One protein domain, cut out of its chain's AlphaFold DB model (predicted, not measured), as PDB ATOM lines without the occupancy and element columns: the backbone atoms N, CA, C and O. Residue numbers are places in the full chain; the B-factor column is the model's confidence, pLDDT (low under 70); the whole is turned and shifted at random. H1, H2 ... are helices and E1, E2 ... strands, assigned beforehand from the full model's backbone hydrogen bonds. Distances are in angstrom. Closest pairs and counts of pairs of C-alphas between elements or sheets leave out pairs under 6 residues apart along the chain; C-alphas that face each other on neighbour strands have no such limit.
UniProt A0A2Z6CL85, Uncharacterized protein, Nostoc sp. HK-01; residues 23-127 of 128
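What this domain is: This is residues 23 to 127 of the 128 residues of an uncharacterized protein of Nostoc sp. HK-01 (UniProt A0A2Z6CL85). A small, strongly twisted wall of four strands stands between two helices at opposite ends of the longest axis, H1 at one end and H3 at the other, while a third helix, H2, packs along one face of the wall over E1 and E3. H3 meets the sheet with its residues 111 to 118 and then runs away from it to one end of the long axis, and the loop between E2 and E3 is long. The printed part has 105 residues, with three named helices and four named strands in the order E1, H1, E2, E3, H2, E4, H3. The sheet runs E2, E3, E1, E4, all antiparallel, and the class is mixed, helices and strands. The whole is compact, with a radius of gyration of the C-alphas of 14.0 A, and its spans are 43, 31 and 19 A.

How they stand to each other: Begin at the inner strands, E1 at residues 32 to 37 and E3 at residues 75 to 83, which are antiparallel at 144 degrees; look for N 34 and O 81, 2.8 A apart, and N 78 and O 36, 2.9 A. E3 bends by 69 degrees at residue 80. On one side of E3 find the edge strand E2, residues 60 to 63, which forms a hairpin with E3; N 61 and O 77 are 2.8 A apart, within hydrogen-bond range. Beside E1 find the other edge strand, E4, residues 106 to 109, antiparallel at 142 degrees, with N 35 and O 107 at 2.8 A. Next look at H2, residues 86 to 98, which is on the sheet at a height of 9.4 A. It lies over E1, and only just over E3, on which 3 of its C-alphas fall; it runs along the strands, at 17 degrees to E1 on the local plane. The closest C-alphas of H2 and E1 are those of Leu 89 and Val 34, 7.3 A apart. H1, residues 44 to 53, only grazes the sheet with its residues 47 to 51; its closest C-alpha to E3 is that of Leu 51, 7.7 A from that of Ala 80. H1 and H2 are close but not clearly touching, their closest C-alphas being those of Leu 51 and Leu 96 at 7.6 A, and they run opposite ways at a steep tilt of 65 degrees. H3, residues 111 to 125, only grazes the sheet with its residues 111 to 118; the closest C-alphas of H3 and E2 are those of Ser 117 and Leu 63, 7.3 A apart. H3 is apart from both H1 and H2. Two split strand-helix-strand units, each two strands running the same way with another strand between them in the sheet, are E1, H1, E2 and E3, H2, E4; both crossovers are right-handed. In H1 and H2 every O i to N i+4 pair is within hydrogen-bond range, and in H3 9 of 11 are.

Where its parts are: Find C-alpha 32 at (201.280, 222.976, 228.923), where E1 begins; it runs 15.5 A to C-alpha 37. E3, the longest strand, covers 20.8 A from C-alpha 75 to C-alpha 83. H1 is 14.2 A long, and H2 runs 18.5 A from C-alpha 86 at (198.511, 216.541, 224.033). E2 and E4 have four residues each. H3, the longest helix, runs 22.2 A to C-alpha 125 at (199.569, 234.212, 254.005).

The domain as a whole: The two C-alphas farthest apart are those of Ser 53 and Thr 127, at 44.4 A. The printed part has no cut. The link from E2 to E3 is long, with 11 residues; those from E3 to H2 and from E4 to H3 are tight. The mean pLDDT of the printed part is 77.8, and the model's confidence is under 70 at residue 58, residues 64 to 74 and residues 116 to 127.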
ATOM      1  N   PRO A  23     210.774 233.343 238.024       75.25
ATOM      2  CA  PRO A  23     209.468 232.700 238.075       75.25
ATOM      3  C   PRO A  23     209.276 231.849 236.826       75.25
ATOM      4  O   PRO A  23     209.734 232.218 235.742       75.25
ATOM      5  N   LEU A  24     208.558 230.736 236.962       79.44
ATOM      6  CA  LEU A  24     208.119 229.979 235.796       79.44
ATOM      7  C   LEU A  24     207.363 230.921 234.834       79.44
ATOM      8  O   LEU A  24     206.446 231.612 235.295       79.44
ATOM      9  N   PRO A  25     207.702 230.948 233.530       81.69
ATOM     10  CA  PRO A  25     207.035 231.812 232.564       81.69
ATOM     11  C   PRO A  25     205.516 231.627 232.588       81.69
ATOM     12  O   PRO A  25     205.022 230.505 232.733       81.69
ATOM     13  N   THR A  26     204.770 232.723 232.451       84.88
ATOM     14  CA  THR A  26     203.308 232.672 232.331       84.88
ATOM     15  C   THR A  26     202.928 231.876 231.089       84.88
ATOM     16  O   THR A  26     203.407 232.174 229.997       84.88
ATOM     17  N   LEU A  27     202.070 230.872 231.261       86.50
ATOM     18  CA  LEU A  27     201.611 230.025 230.164       86.50
ATOM     19  C   LEU A  27     200.402 230.638 229.450       86.50
ATOM     20  O   LEU A  27     199.437 231.068 230.090       86.50
ATOM     21  N   GLU A  28     200.428 230.598 228.120       90.12
ATOM     22  CA  GLU A  28     199.282 230.925 227.271       90.12
ATOM     23  C   GLU A  28     198.166 229.868 227.403       90.12
ATOM     24  O   GLU A  28     198.446 228.721 227.759       90.12
ATOM     25  N   PRO A  29     196.890 230.187 227.097       87.75
ATOM     26  CA  PRO A  29     195.748 229.296 227.355       87.75
ATOM     27  C   PRO A  29     195.844 227.870 226.784       87.75
ATOM     28  O   PRO A  29     195.216 226.961 227.325       87.75
ATOM     29  N   ASN A  30     196.599 227.672 225.703       89.62
ATOM     30  CA  ASN A  30     196.806 226.391 225.019       89.62
ATOM     31  C   ASN A  30     198.159 225.729 225.335       89.62
ATOM     32  O   ASN A  30     198.482 224.698 224.747       89.62
ATOM     33  N   GLN A  31     198.955 226.318 226.223       93.00
ATOM     34  CA  GLN A  31     200.269 225.809 226.583       93.00
ATOM     35  C   GLN A  31     200.210 224.893 227.798       93.00
ATOM     36  O   GLN A  31     199.412 225.075 228.714       93.00
ATOM     37  N   ILE A  32     201.100 223.909 227.818       91.94
ATOM     38  CA  ILE A  32     201.280 222.976 228.923       91.94
ATOM     39  C   ILE A  32     202.774 222.905 229.220       91.94
ATOM     40  O   ILE A  32     203.550 222.469 228.373       91.94
ATOM     41  N   ALA A  33     203.197 223.308 230.414       91.00
ATOM     42  CA  ALA A  33     204.582 223.129 230.830       91.00
ATOM     43  C   ALA A  33     204.787 221.735 231.426       91.00
ATOM     44  O   ALA A  33     204.091 221.326 232.357       91.00
ATOM     45  N   VAL A  34     205.783 221.028 230.904       92.00
ATOM     46  CA  VAL A  34     206.327 219.814 231.505       92.00
ATOM     47  C   VAL A  34     207.513 220.227 232.352       92.00
ATOM     48  O   VAL A  34     208.475 220.816 231.857       92.00
ATOM     49  N   THR A  35     207.422 219.940 233.640       90.31
ATOM     50  CA  THR A  35     208.411 220.346 234.632       90.31
ATOM     51  C   THR A  35     208.886 219.154 235.446       90.31
ATOM     52  O   THR A  35     208.191 218.142 235.519       90.31
ATOM     53  N   ILE A  36     210.061 219.252 236.058       88.31
ATOM     54  CA  ILE A  36     210.612 218.202 236.921       88.31
ATOM     55  C   ILE A  36     210.885 218.793 238.293       88.31
ATOM     56  O   ILE A  36     211.579 219.800 238.416       88.31
ATOM     57  N   ASN A  37     210.325 218.179 239.331       84.00
ATOM     58  CA  ASN A  37     210.473 218.661 240.694       84.00
ATOM     59  C   ASN A  37     211.877 218.350 241.225       84.00
ATOM     60  O   ASN A  37     212.307 217.196 241.245       84.00
ATOM     61  N   VAL A  38     212.566 219.375 241.720       75.62
ATOM     62  CA  VAL A  38     213.924 219.250 242.273       75.62
ATOM     63  C   VAL A  38     213.925 218.450 243.582       75.62
ATOM     64  O   VAL A  38     214.899 217.787 243.915       75.62
ATOM     65  N   LYS A  39     212.805 218.438 244.318       73.31
ATOM     66  CA  LYS A  39     212.640 217.659 245.560       73.31
ATOM     67  C   LYS A  39     212.254 216.192 245.307       73.31
ATOM     68  O   LYS A  39     211.853 215.503 246.238       73.31
ATOM     69  N   SER A  40     212.369 215.703 244.069       73.19
ATOM     70  CA  SER A  40     212.017 214.326 243.682       73.19
ATOM     71  C   SER A  40     212.952 213.243 244.240       73.19
ATOM     72  O   SER A  40     212.675 212.059 244.070       73.19
ATOM     73  N   GLY A  41     214.037 213.630 244.919       76.00
ATOM     74  CA  GLY A  41     215.025 212.703 245.478       76.00
ATOM     75  C   GLY A  41     216.095 212.263 244.476       76.00
ATOM     76  O   GLY A  41     216.955 211.462 244.831       76.00
ATOM     77  N   ILE A  42     216.066 212.799 243.254       81.19
ATOM     78  CA  ILE A  42     217.112 212.611 242.250       81.19
ATOM     79  C   ILE A  42     218.243 213.599 242.562       81.19
ATOM     80  O   ILE A  42     217.960 214.791 242.728       81.19
ATOM     81  N   PRO A  43     219.508 213.152 242.660       83.19
ATOM     82  CA  PRO A  43     220.634 214.065 242.765       83.19
ATOM     83  C   PRO A  43     220.623 215.060 241.604       83.19
ATOM     84  O   PRO A  43     220.415 214.687 240.452       83.19
ATOM     85  N   GLN A  44     220.857 216.332 241.913       79.50
ATOM     86  CA  GLN A  44     220.818 217.412 240.930       79.50
ATOM     87  C   GLN A  44     221.702 217.125 239.705       79.50
ATOM     88  O   GLN A  44     221.248 217.279 238.577       79.50
ATOM     89  N   SER A  45     222.942 216.689 239.935       80.75
ATOM     90  CA  SER A  45     223.906 216.369 238.875       80.75
ATOM     91  C   SER A  45     223.379 215.318 237.905       80.75
ATOM     92  O   SER A  45     223.570 215.432 236.698       80.75
ATOM     93  N   ASP A  46     222.697 214.310 238.439       84.56
ATOM     94  CA  ASP A  46     222.212 213.167 237.673       84.56
ATOM     95  C   ASP A  46     220.999 213.586 236.840       84.56
ATOM     96  O   ASP A  46     220.868 213.202 235.682       84.56
ATOM     97  N   LEU A  47     220.141 214.438 237.407       82.81
ATOM     98  CA  LEU A  47     219.010 215.024 236.702       82.81
ATOM     99  C   LEU A  47     219.463 215.934 235.550       82.81
ATOM    100  O   LEU A  47     218.930 215.821 234.449       82.81
ATOM    101  N   GLU A  48     220.450 216.803 235.782       84.50
ATOM    102  CA  GLU A  48     221.031 217.664 234.740       84.50
ATOM    103  C   GLU A  48     221.643 216.821 233.619       84.50
ATOM    104  O   GLU A  48     221.319 217.025 232.452       84.50
ATOM    105  N   GLN A  49     222.416 215.790 233.971       85.25
ATOM    106  CA  GLN A  49     222.998 214.867 232.999       85.25
ATOM    107  C   GLN A  49     221.929 214.114 232.186       85.25
ATOM    108  O   GLN A  49     222.067 213.961 230.970       85.25
ATOM    109  N   SER A  50     220.857 213.648 232.832       87.81
ATOM    110  CA  SER A  50     219.735 212.996 232.150       87.81
ATOM    111  C   SER A  50     219.026 213.944 231.183       87.81
ATOM    112  O   SER A  50     218.730 213.544 230.059       87.81
ATOM    113  N   LEU A  51     218.773 215.194 231.579       85.50
ATOM    114  CA  LEU A  51     218.149 216.204 230.719       85.50
ATOM    115  C   LEU A  51     219.028 216.558 229.514       85.50
ATOM    116  O   LEU A  51     218.539 216.567 228.380       85.50
ATOM    117  N   ASP A  52     220.328 216.748 229.742       86.81
ATOM    118  CA  ASP A  52     221.306 217.008 228.686       86.81
ATOM    119  C   ASP A  52     221.367 215.851 227.678       86.81
ATOM    120  O   ASP A  52     221.441 216.078 226.469       86.81
ATOM    121  N   SER A  53     221.259 214.599 228.149       88.56
ATOM    122  CA  SER A  53     221.292 213.407 227.286       88.56
ATOM    123  C   SER A  53     220.153 213.349 226.260       88.56
ATOM    124  O   SER A  53     220.297 212.717 225.213       88.56
ATOM    125  N   VAL A  54     219.043 214.041 226.534       88.56
ATOM    126  CA  VAL A  54     217.882 214.146 225.639       88.56
ATOM    127  C   VAL A  54     217.732 215.532 225.011       88.56
ATOM    128  O   VAL A  54     216.690 215.845 224.435       88.56
ATOM    129  N   GLY A  55     218.773 216.367 225.095       83.94
ATOM    130  CA  GLY A  55     218.799 217.701 224.494       83.94
ATOM    131  C   GLY A  55     217.808 218.681 225.124       83.94
ATOM    132  O   GLY A  55     217.369 219.620 224.457       83.94
ATOM    133  N   MET A  56     217.419 218.460 226.382       83.69
ATOM    134  CA  MET A  56     216.546 219.359 227.131       83.69
ATOM    135  C   MET A  56     217.373 220.290 228.008       83.69
ATOM    136  O   MET A  56     218.358 219.889 228.615       83.69
ATOM    137  N   VAL A  57     216.952 221.550 228.086       70.50
ATOM    138  CA  VAL A  57     217.698 222.576 228.813       70.50
ATOM    139  C   VAL A  57     217.428 222.468 230.313       70.50
ATOM    140  O   VAL A  57     216.287 222.568 230.762       70.50
ATOM    141  N   SER A  58     218.487 222.324 231.106       66.25
ATOM    142  CA  SER A  58     218.416 222.232 232.563       66.25
ATOM    143  C   SER A  58     218.365 223.620 233.226       66.25
ATOM    144  O   SER A  58     219.307 224.050 233.892       66.25
ATOM    145  N   HIS A  59     217.262 224.352 233.046       73.62
ATOM    146  CA  HIS A  59     217.042 225.629 233.739       73.62
ATOM    147  C   HIS A  59     216.021 225.506 234.866       73.62
ATOM    148  O   HIS A  59     214.940 224.936 234.693       73.62
ATOM    149  N   TYR A  60     216.357 226.107 236.008       75.88
ATOM    150  CA  TYR A  60     215.481 226.170 237.167       75.88
ATOM    151  C   TYR A  60     214.548 227.362 237.133       75.88
ATOM    152  O   TYR A  60     214.965 228.504 236.936       75.88
ATOM    153  N   TYR A  61     213.311 227.085 237.510       77.75
ATOM    154  CA  TYR A  61     212.275 228.067 237.758       77.75
ATOM    155  C   TYR A  61     211.657 227.814 239.127       77.75
ATOM    156  O   TYR A  61     211.640 226.680 239.617       77.75
ATOM    157  N   TYR A  62     211.128 228.858 239.759       75.75
ATOM    158  CA  TYR A  62     210.256 228.672 240.915       75.75
ATOM    159  C   TYR A  62     208.783 228.703 240.506       75.75
ATOM    160  O   TYR A  62     208.367 229.459 239.626       75.75
ATOM    161  N   LEU A  63     207.987 227.876 241.180       70.44
ATOM    162  CA  LEU A  63     206.537 227.842 241.054       70.44
ATOM    163  C   LEU A  63     205.880 228.620 242.210       70.44
ATOM    164  O   LEU A  63     205.932 228.165 243.355       70.44
ATOM    165  N   GLY A  64     205.254 229.768 241.918       59.41
ATOM    166  CA  GLY A  64     204.510 230.599 242.889       59.41
ATOM    167  C   GLY A  64     204.985 232.057 242.963       59.41
ATOM    168  O   GLY A  64     205.750 232.482 242.110       59.41
ATOM    169  N   GLU A  65     204.552 232.813 243.979       51.53
ATOM    170  CA  GLU A  65     205.056 234.157 244.347       51.53
ATOM    171  C   GLU A  65     205.766 234.085 245.715       51.53
ATOM    172  O   GLU A  65     205.306 234.634 246.719       51.53
ATOM    173  N   ASN A  66     206.887 233.371 245.813       51.50
ATOM    174  CA  ASN A  66     207.648 233.306 247.064       51.50
ATOM    175  C   ASN A  66     209.057 233.867 246.881       51.50
ATOM    176  O   ASN A  66     209.730 233.565 245.898       51.50
ATOM    177  N   ASP A  67     209.472 234.692 247.849       50.81
ATOM    178  CA  ASP A  67     210.817 235.257 247.949       50.81
ATOM    179  C   ASP A  67     211.845 234.110 247.825       50.81
ATOM    180  O   ASP A  67     211.749 233.139 248.589       50.81
ATOM    181  N   PRO A  68     212.819 234.184 246.894       50.06
ATOM    182  CA  PRO A  68     213.867 233.171 246.722       50.06
ATOM    183  C   PRO A  68     214.618 232.809 248.019       50.06
ATOM    184  O   PRO A  68     215.276 231.769 248.088       50.06
ATOM    185  N   LYS A  69     214.505 233.633 249.070       50.56
ATOM    186  CA  LYS A  69     215.077 233.389 250.399       50.56
ATOM    187  C   LYS A  69     214.449 232.230 251.178       50.56
ATOM    188  O   LYS A  69     215.097 231.746 252.105       50.56
ATOM    189  N   ASN A  70     213.235 231.774 250.852       54.09
ATOM    190  CA  ASN A  70     212.560 230.719 251.619       54.09
ATOM    191  C   ASN A  70     212.523 229.377 250.875       54.09
ATOM    192  O   ASN A  70     211.466 228.860 250.526       54.09
ATOM    193  N   SER A  71     213.695 228.771 250.673       45.59
ATOM    194  CA  SER A  71     213.872 227.501 249.943       45.59
ATOM    195  C   SER A  71     213.049 226.316 250.483       45.59
ATOM    196  O   SER A  71     212.788 225.350 249.757       45.59
ATOM    197  N   LYS A  72     212.597 226.380 251.743       51.28
ATOM    198  CA  LYS A  72     211.666 225.396 252.315       51.28
ATOM    199  C   LYS A  72     210.268 225.505 251.697       51.28
ATOM    200  O   LYS A  72     209.669 224.469 251.415       51.28
ATOM    201  N   GLU A  73     209.811 226.721 251.413       53.38
ATOM    202  CA  GLU A  73     208.502 227.038 250.819       53.38
ATOM    203  C   GLU A  73     208.548 227.218 249.294       53.38
ATOM    204  O   GLU A  73     207.511 227.206 248.632       53.38
ATOM    205  N   THR A  74     209.739 227.368 248.710       59.88
ATOM    206  CA  THR A  74     209.900 227.474 247.259       59.88
ATOM    207  C   THR A  74     209.813 226.090 246.607       59.88
ATOM    208  O   THR A  74     210.587 225.176 246.916       59.88
ATOM    209  N   ASN A  75     208.874 225.934 245.673       71.88
ATOM    210  CA  ASN A  75     208.811 224.784 244.775       71.88
ATOM    211  C   ASN A  75     209.695 225.066 243.561       71.88
ATOM    212  O   ASN A  75     209.283 225.771 242.641       71.88
ATOM    213  N   LEU A  76     210.925 224.554 243.596       78.06
ATOM    214  CA  LEU A  76     211.856 224.628 242.475       78.06
ATOM    215  C   LEU A  76     211.567 223.506 241.487       78.06
ATOM    216  O   LEU A  76     211.384 222.349 241.878       78.06
ATOM    217  N   VAL A  77     211.554 223.862 240.209       83.69
ATOM    218  CA  VAL A  77     211.329 222.931 239.111       83.69
ATOM    219  C   VAL A  77     212.296 223.200 237.968       83.69
ATOM    220  O   VAL A  77     212.650 224.349 237.711       83.69
ATOM    221  N   TYR A  78     212.676 222.156 237.245       86.19
ATOM    222  CA  TYR A  78     213.237 222.302 235.907       86.19
ATOM    223  C   TYR A  78     212.111 222.423 234.896       86.19
ATOM    224  O   TYR A  78     211.162 221.642 234.960       86.19
ATOM    225  N   LEU A  79     212.210 223.356 233.954       87.44
ATOM    226  CA  LEU A  79     211.306 223.394 232.807       87.44
ATOM    227  C   LEU A  79     211.887 222.528 231.689       87.44
ATOM    228  O   LEU A  79     212.845 222.928 231.039       87.44
ATOM    229  N   ALA A  80     211.287 221.362 231.452       88.25
ATOM    230  CA  ALA A  80     211.720 220.465 230.386       88.25
ATOM    231  C   ALA A  80     211.254 220.972 229.012       88.25
ATOM    232  O   ALA A  80     212.049 221.087 228.081       88.25
ATOM    233  N   LYS A  81     209.956 221.288 228.876       89.69
ATOM    234  CA  LYS A  81     209.370 221.784 227.620       89.69
ATOM    235  C   LYS A  81     208.021 222.464 227.845       89.69
ATOM    236  O   LYS A  81     207.259 222.064 228.724       89.69
ATOM    237  N   VAL A  82     207.695 223.437 226.995       91.31
ATOM    238  CA  VAL A  82     206.328 223.951 226.829       91.31
ATOM    239  C   VAL A  82     205.709 223.288 225.602       91.31
ATOM    240  O   VAL A  82     206.197 223.451 224.485       91.31
ATOM    241  N   CYS A  83     204.657 222.512 225.827       92.94
ATOM    242  CA  CYS A  83     203.913 221.782 224.808       92.94
ATOM    243  C   CYS A  83     202.676 222.581 224.387       92.94
ATOM    244  O   CYS A  83     202.053 223.238 225.223       92.94
ATOM    245  N   HIS A  84     202.287 222.475 223.117       94.06
ATOM    246  CA  HIS A  84     201.083 223.127 222.573       94.06
ATOM    247  C   HIS A  84     199.975 222.126 222.220       94.06
ATOM    248  O   HIS A  84     198.902 222.501 221.747       94.06
ATOM    249  N   SER A  85     200.236 220.838 222.439       92.75
ATOM    250  CA  SER A  85     199.328 219.744 222.128       92.75
ATOM    251  C   SER A  85     199.491 218.589 223.115       92.75
ATOM    252  O   SER A  85     200.527 218.424 223.762       92.75
ATOM    253  N   TYR A  86     198.456 217.754 223.217       89.88
ATOM    254  CA  TYR A  86     198.511 216.541 224.033       89.88
ATOM    255  C   TYR A  86     199.505 215.511 223.472       89.88
ATOM    256  O   TYR A  86     200.160 214.808 224.235       89.88
ATOM    257  N   SER A  87     199.673 215.453 222.147       94.88
ATOM    258  CA  SER A  87     200.681 214.604 221.504       94.88
ATOM    259  C   SER A  87     202.103 215.000 221.901       94.88
ATOM    260  O   SER A  87     202.877 214.130 222.287       94.88
ATOM    261  N   GLU A  88     202.427 216.299 221.890       94.62
ATOM    262  CA  GLU A  88     203.736 216.788 222.344       94.62
ATOM    263  C   GLU A  88     203.973 216.492 223.825       94.62
ATOM    264  O   GLU A  88     205.090 216.152 224.212       94.62
ATOM    265  N   LEU A  89     202.932 216.604 224.657       93.75
ATOM    266  CA  LEU A  89     203.015 216.256 226.073       93.75
ATOM    267  C   LEU A  89     203.412 214.785 226.252       93.75
ATOM    268  O   LEU A  89     204.347 214.492 226.997       93.75
ATOM    269  N   LEU A  90     202.724 213.868 225.566       94.94
ATOM    270  CA  LEU A  90     203.009 212.436 225.654       94.94
ATOM    271  C   LEU A  90     204.406 212.091 225.136       94.94
ATOM    272  O   LEU A  90     205.120 211.322 225.775       94.94
ATOM    273  N   GLU A  91     204.812 212.685 224.014       94.81
ATOM    274  CA  GLU A  91     206.157 212.516 223.462       94.81
ATOM    275  C   GLU A  91     207.222 212.997 224.455       94.81
ATOM    276  O   GLU A  91     208.175 212.279 224.743       94.81
ATOM    277  N   THR A  92     207.020 214.175 225.051       94.00
ATOM    278  CA  THR A  92     207.943 214.749 226.039       94.00
ATOM    279  C   THR A  92     208.071 213.855 227.267       94.00
ATOM    280  O   THR A  92     209.182 213.606 227.731       94.00
ATOM    281  N   ILE A  93     206.955 213.329 227.783       93.50
ATOM    282  CA  ILE A  93     206.976 212.378 228.901       93.50
ATOM    283  C   ILE A  93     207.739 211.108 228.504       93.50
ATOM    284  O   ILE A  93     208.578 210.652 229.277       93.50
ATOM    285  N   GLY A  94     207.511 210.575 227.301       94.69
ATOM    286  CA  GLY A  94     208.226 209.399 226.799       94.69
ATOM    287  C   GLY A  94     209.740 209.614 226.717       94.69
ATOM    288  O   GLY A  94     210.510 208.762 227.161       94.69
ATOM    289  N   VAL A  95     210.175 210.780 226.228       94.75
ATOM    290  CA  VAL A  95     211.594 211.160 226.177       94.75
ATOM    291  C   VAL A  95     212.189 211.246 227.587       94.75
ATOM    292  O   VAL A  95     213.238 210.659 227.847       94.75
ATOM    293  N   LEU A  96     211.496 211.882 228.533       92.81
ATOM    294  CA  LEU A  96     211.950 211.964 229.926       92.81
ATOM    295  C   LEU A  96     212.053 210.581 230.586       92.81
ATOM    296  O   LEU A  96     213.023 210.298 231.285       92.81
ATOM    297  N   GLN A  97     211.101 209.688 230.317       92.25
ATOM    298  CA  GLN A  97     211.161 208.310 230.799       92.25
ATOM    299  C   GLN A  97     212.342 207.541 230.193       92.25
ATOM    300  O   GLN A  97     213.016 206.808 230.915       92.25
ATOM    301  N   SER A  98     212.641 207.729 228.901       92.75
ATOM    302  CA  SER A  98     213.839 207.135 228.284       92.75
ATOM    303  C   SER A  98     215.147 207.670 228.875       92.75
ATOM    304  O   SER A  98     216.135 206.942 228.918       92.75
ATOM    305  N   ALA A  99     215.131 208.892 229.419       90.19
ATOM    306  CA  ALA A  99     216.240 209.498 230.158       90.19
ATOM    307  C   ALA A  99     216.325 209.035 231.626       90.19
ATOM    308  O   ALA A  99     217.066 209.614 232.421       90.19
ATOM    309  N   SER A 100     215.560 208.005 232.005       90.00
ATOM    310  CA  SER A 100     215.456 207.490 233.377       90.00
ATOM    311  C   SER A 100     214.897 208.496 234.391       90.00
ATOM    312  O   SER A 100     215.078 208.316 235.595       90.00
ATOM    313  N   ILE A 101     214.173 209.526 233.938       88.94
ATOM    314  CA  ILE A 101     213.439 210.412 234.844       88.94
ATOM    315  C   ILE A 101     212.163 209.692 235.297       88.94
ATOM    316  O   ILE A 101     211.313 209.342 234.470       88.94
ATOM    317  N   PRO A 102     211.993 209.450 236.605       87.94
ATOM    318  CA  PRO A 102     210.843 208.736 237.113       87.94
ATOM    319  C   PRO A 102     209.591 209.614 237.014       87.94
ATOM    320  O   PRO A 102     209.614 210.821 237.251       87.94
ATOM    321  N   VAL A 103     208.461 208.992 236.677       86.75
ATOM    322  CA  VAL A 103     207.198 209.698 236.391       86.75
ATOM    323  C   VAL A 103     206.720 210.548 237.570       86.75
ATOM    324  O   VAL A 103     206.158 211.617 237.369       86.75
ATOM    325  N   ASN A 104     206.977 210.110 238.803       85.06
ATOM    326  CA  ASN A 104     206.626 210.852 240.016       85.06
ATOM    327  C   ASN A 104     207.425 212.158 240.196       85.06
ATOM    328  O   ASN A 104     207.002 213.018 240.965       85.06
ATOM    329  N   ALA A 105     208.562 212.313 239.510       86.88
ATOM    330  CA  ALA A 105     209.319 213.558 239.472       86.88
ATOM    331  C   ALA A 105     208.753 214.547 238.444       86.88
ATOM    332  O   ALA A 105     208.991 215.749 238.562       86.88
ATOM    333  N   ILE A 106     208.001 214.059 237.454       90.62
ATOM    334  CA  ILE A 106     207.447 214.859 236.363       90.62
ATOM    335  C   ILE A 106     206.137 215.505 236.824       90.62
ATOM    336  O   ILE A 106     205.235 214.858 237.347       90.62
ATOM    337  N   SER A 107     206.025 216.811 236.618       89.62
ATOM    338  CA  SER A 107     204.849 217.615 236.928       89.62
ATOM    339  C   SER A 107     204.360 218.327 235.674       89.62
ATOM    340  O   SER A 107     205.133 218.963 234.958       89.62
ATOM    341  N   VAL A 108     203.056 218.236 235.425       90.62
ATOM    342  CA  VAL A 108     202.390 218.890 234.297       90.62
ATOM    343  C   VAL A 108     201.660 220.120 234.809       90.62
ATOM    344  O   VAL A 108     200.831 220.028 235.715       90.62
ATOM    345  N   ILE A 109     201.969 221.274 234.230       88.69
ATOM    346  CA  ILE A 109     201.451 222.566 234.669       88.69
ATOM    347  C   ILE A 109     200.668 223.184 233.523       88.69
ATOM    348  O   ILE A 109     201.208 223.474 232.458       88.69
ATOM    349  N   THR A 110     199.375 223.377 233.755       89.38
ATOM    350  CA  THR A 110     198.484 224.105 232.849       89.38
ATOM    351  C   THR A 110     198.330 225.555 233.318       89.38
ATOM    352  O   THR A 110     198.595 225.847 234.489       89.38
ATOM    353  N   PRO A 111     197.836 226.477 232.474       86.94
ATOM    354  CA  PRO A 111     197.639 227.873 232.857       86.94
ATOM    355  C   PRO A 111     196.685 228.018 234.051       86.94
ATOM    356  O   PRO A 111     196.881 228.868 234.919       86.94
ATOM    357  N   GLN A 112     195.659 227.163 234.140       82.25
ATOM    358  CA  GLN A 112     194.728 227.143 235.270       82.25
ATOM    359  C   GLN A 112     195.429 226.684 236.556       82.25
ATOM    360  O   GLN A 112     195.247 227.299 237.607       82.25
ATOM    361  N   LEU A 113     196.263 225.641 236.480       78.00
ATOM    362  CA  LEU A 113     197.032 225.151 237.627       78.00
ATOM    363  C   LEU A 113     198.104 226.149 238.068       78.00
ATOM    364  O   LEU A 113     198.298 226.320 239.270       78.00
ATOM    365  N   GLN A 114     198.753 226.852 237.139       77.25
ATOM    366  CA  GLN A 114     199.715 227.909 237.453       77.25
ATOM    367  C   GLN A 114     199.040 229.034 238.250       77.25
ATOM    368  O   GLN A 114     199.532 229.418 239.311       77.25
ATOM    369  N   LYS A 115     197.854 229.484 237.814       72.44
ATOM    370  CA  LYS A 115     197.047 230.482 238.537       72.44
ATOM    371  C   LYS A 115     196.622 229.998 239.926       72.44
ATOM    372  O   LYS A 115     196.731 230.752 240.883       72.44
ATOM    373  N   LEU A 116     196.186 228.743 240.060       66.62
ATOM    374  CA  LEU A 116     195.800 228.161 241.354       66.62
ATOM    375  C   LEU A 116     196.986 227.964 242.305       66.62
ATOM    376  O   LEU A 116     196.819 228.081 243.515       66.62
ATOM    377  N   SER A 117     198.173 227.672 241.773       59.03
ATOM    378  CA  SER A 117     199.407 227.532 242.555       59.03
ATOM    379  C   SER A 117     199.816 228.865 243.180       59.03
ATOM    380  O   SER A 117     200.239 228.899 244.332       59.03
ATOM    381  N   ILE A 118     199.617 229.961 242.442       56.81
ATOM    382  CA  ILE A 118     199.766 231.332 242.944       56.81
ATOM    383  C   ILE A 118     198.666 231.633 243.980       56.81
ATOM    384  O   ILE A 118     198.948 232.154 245.056       56.81
ATOM    385  N   PHE A 119     197.418 231.233 243.709       40.97
ATOM    386  CA  PHE A 119     196.262 231.548 244.560       40.97
ATOM    387  C   PHE A 119     196.265 230.827 245.921       40.97
ATOM    388  O   PHE A 119     196.046 231.460 246.951       40.97
ATOM    389  N   LYS A 120     196.574 229.520 245.963       47.56
ATOM    390  CA  LYS A 120     196.623 228.737 247.217       47.56
ATOM    391  C   LYS A 120     197.683 229.243 248.200       47.56
ATOM    392  O   LYS A 120     197.531 229.068 249.404       47.56
ATOM    393  N   GLN A 121     198.746 229.872 247.704       48.91
ATOM    394  CA  GLN A 121     199.785 230.472 248.544       48.91
ATOM    395  C   GLN A 121     199.361 231.842 249.100       48.91
ATOM    396  O   GLN A 121     199.805 232.229 250.179       48.91
ATOM    397  N   PHE A 122     198.457 232.551 248.414       38.59
ATOM    398  CA  PHE A 122     197.908 233.826 248.878       38.59
ATOM    399  C   PHE A 122     196.983 233.647 250.096       38.59
ATOM    400  O   PHE A 122     197.055 234.430 251.040       38.59
ATOM    401  N   GLU A 123     196.172 232.583 250.130       35.53
ATOM    402  CA  GLU A 123     195.284 232.278 251.268       35.53
ATOM    403  C   GLU A 123     196.051 231.857 252.534       35.53
ATOM    404  O   GLU A 123     195.696 232.258 253.644       35.53
ATOM    405  N   GLN A 124     197.151 231.109 252.384       47.78
ATOM    406  CA  GLN A 124     198.001 230.708 253.515       47.78
ATOM    407  C   GLN A 124     198.700 231.900 254.188       47.78
ATOM    408  O   GLN A 124     198.931 231.872 255.391       47.78
ATOM    409  N   ARG A 125     198.989 232.977 253.445       43.66
ATOM    410  CA  ARG A 125     199.569 234.212 254.005       43.66
ATOM    411  C   ARG A 125     198.564 235.105 254.732       43.66
ATOM    412  O   ARG A 125     198.986 235.939 255.520       43.66
ATOM    413  N   GLN A 126     197.263 234.964 254.476       43.59
ATOM    414  CA  GLN A 126     196.233 235.735 255.193       43.59
ATOM    415  C   GLN A 126     195.808 235.090 256.519       43.59
ATOM    416  O   GLN A 126     195.054 235.690 257.279       43.59
ATOM    417  N   THR A 127     196.269 233.870 256.790       44.62
ATOM    418  CA  THR A 127     195.888 233.076 257.967       44.62
ATOM    419  C   THR A 127     197.046 232.830 258.941       44.62
ATOM    420  O   THR A 127     196.854 232.113 259.923       44.62
TER     421      THR A 127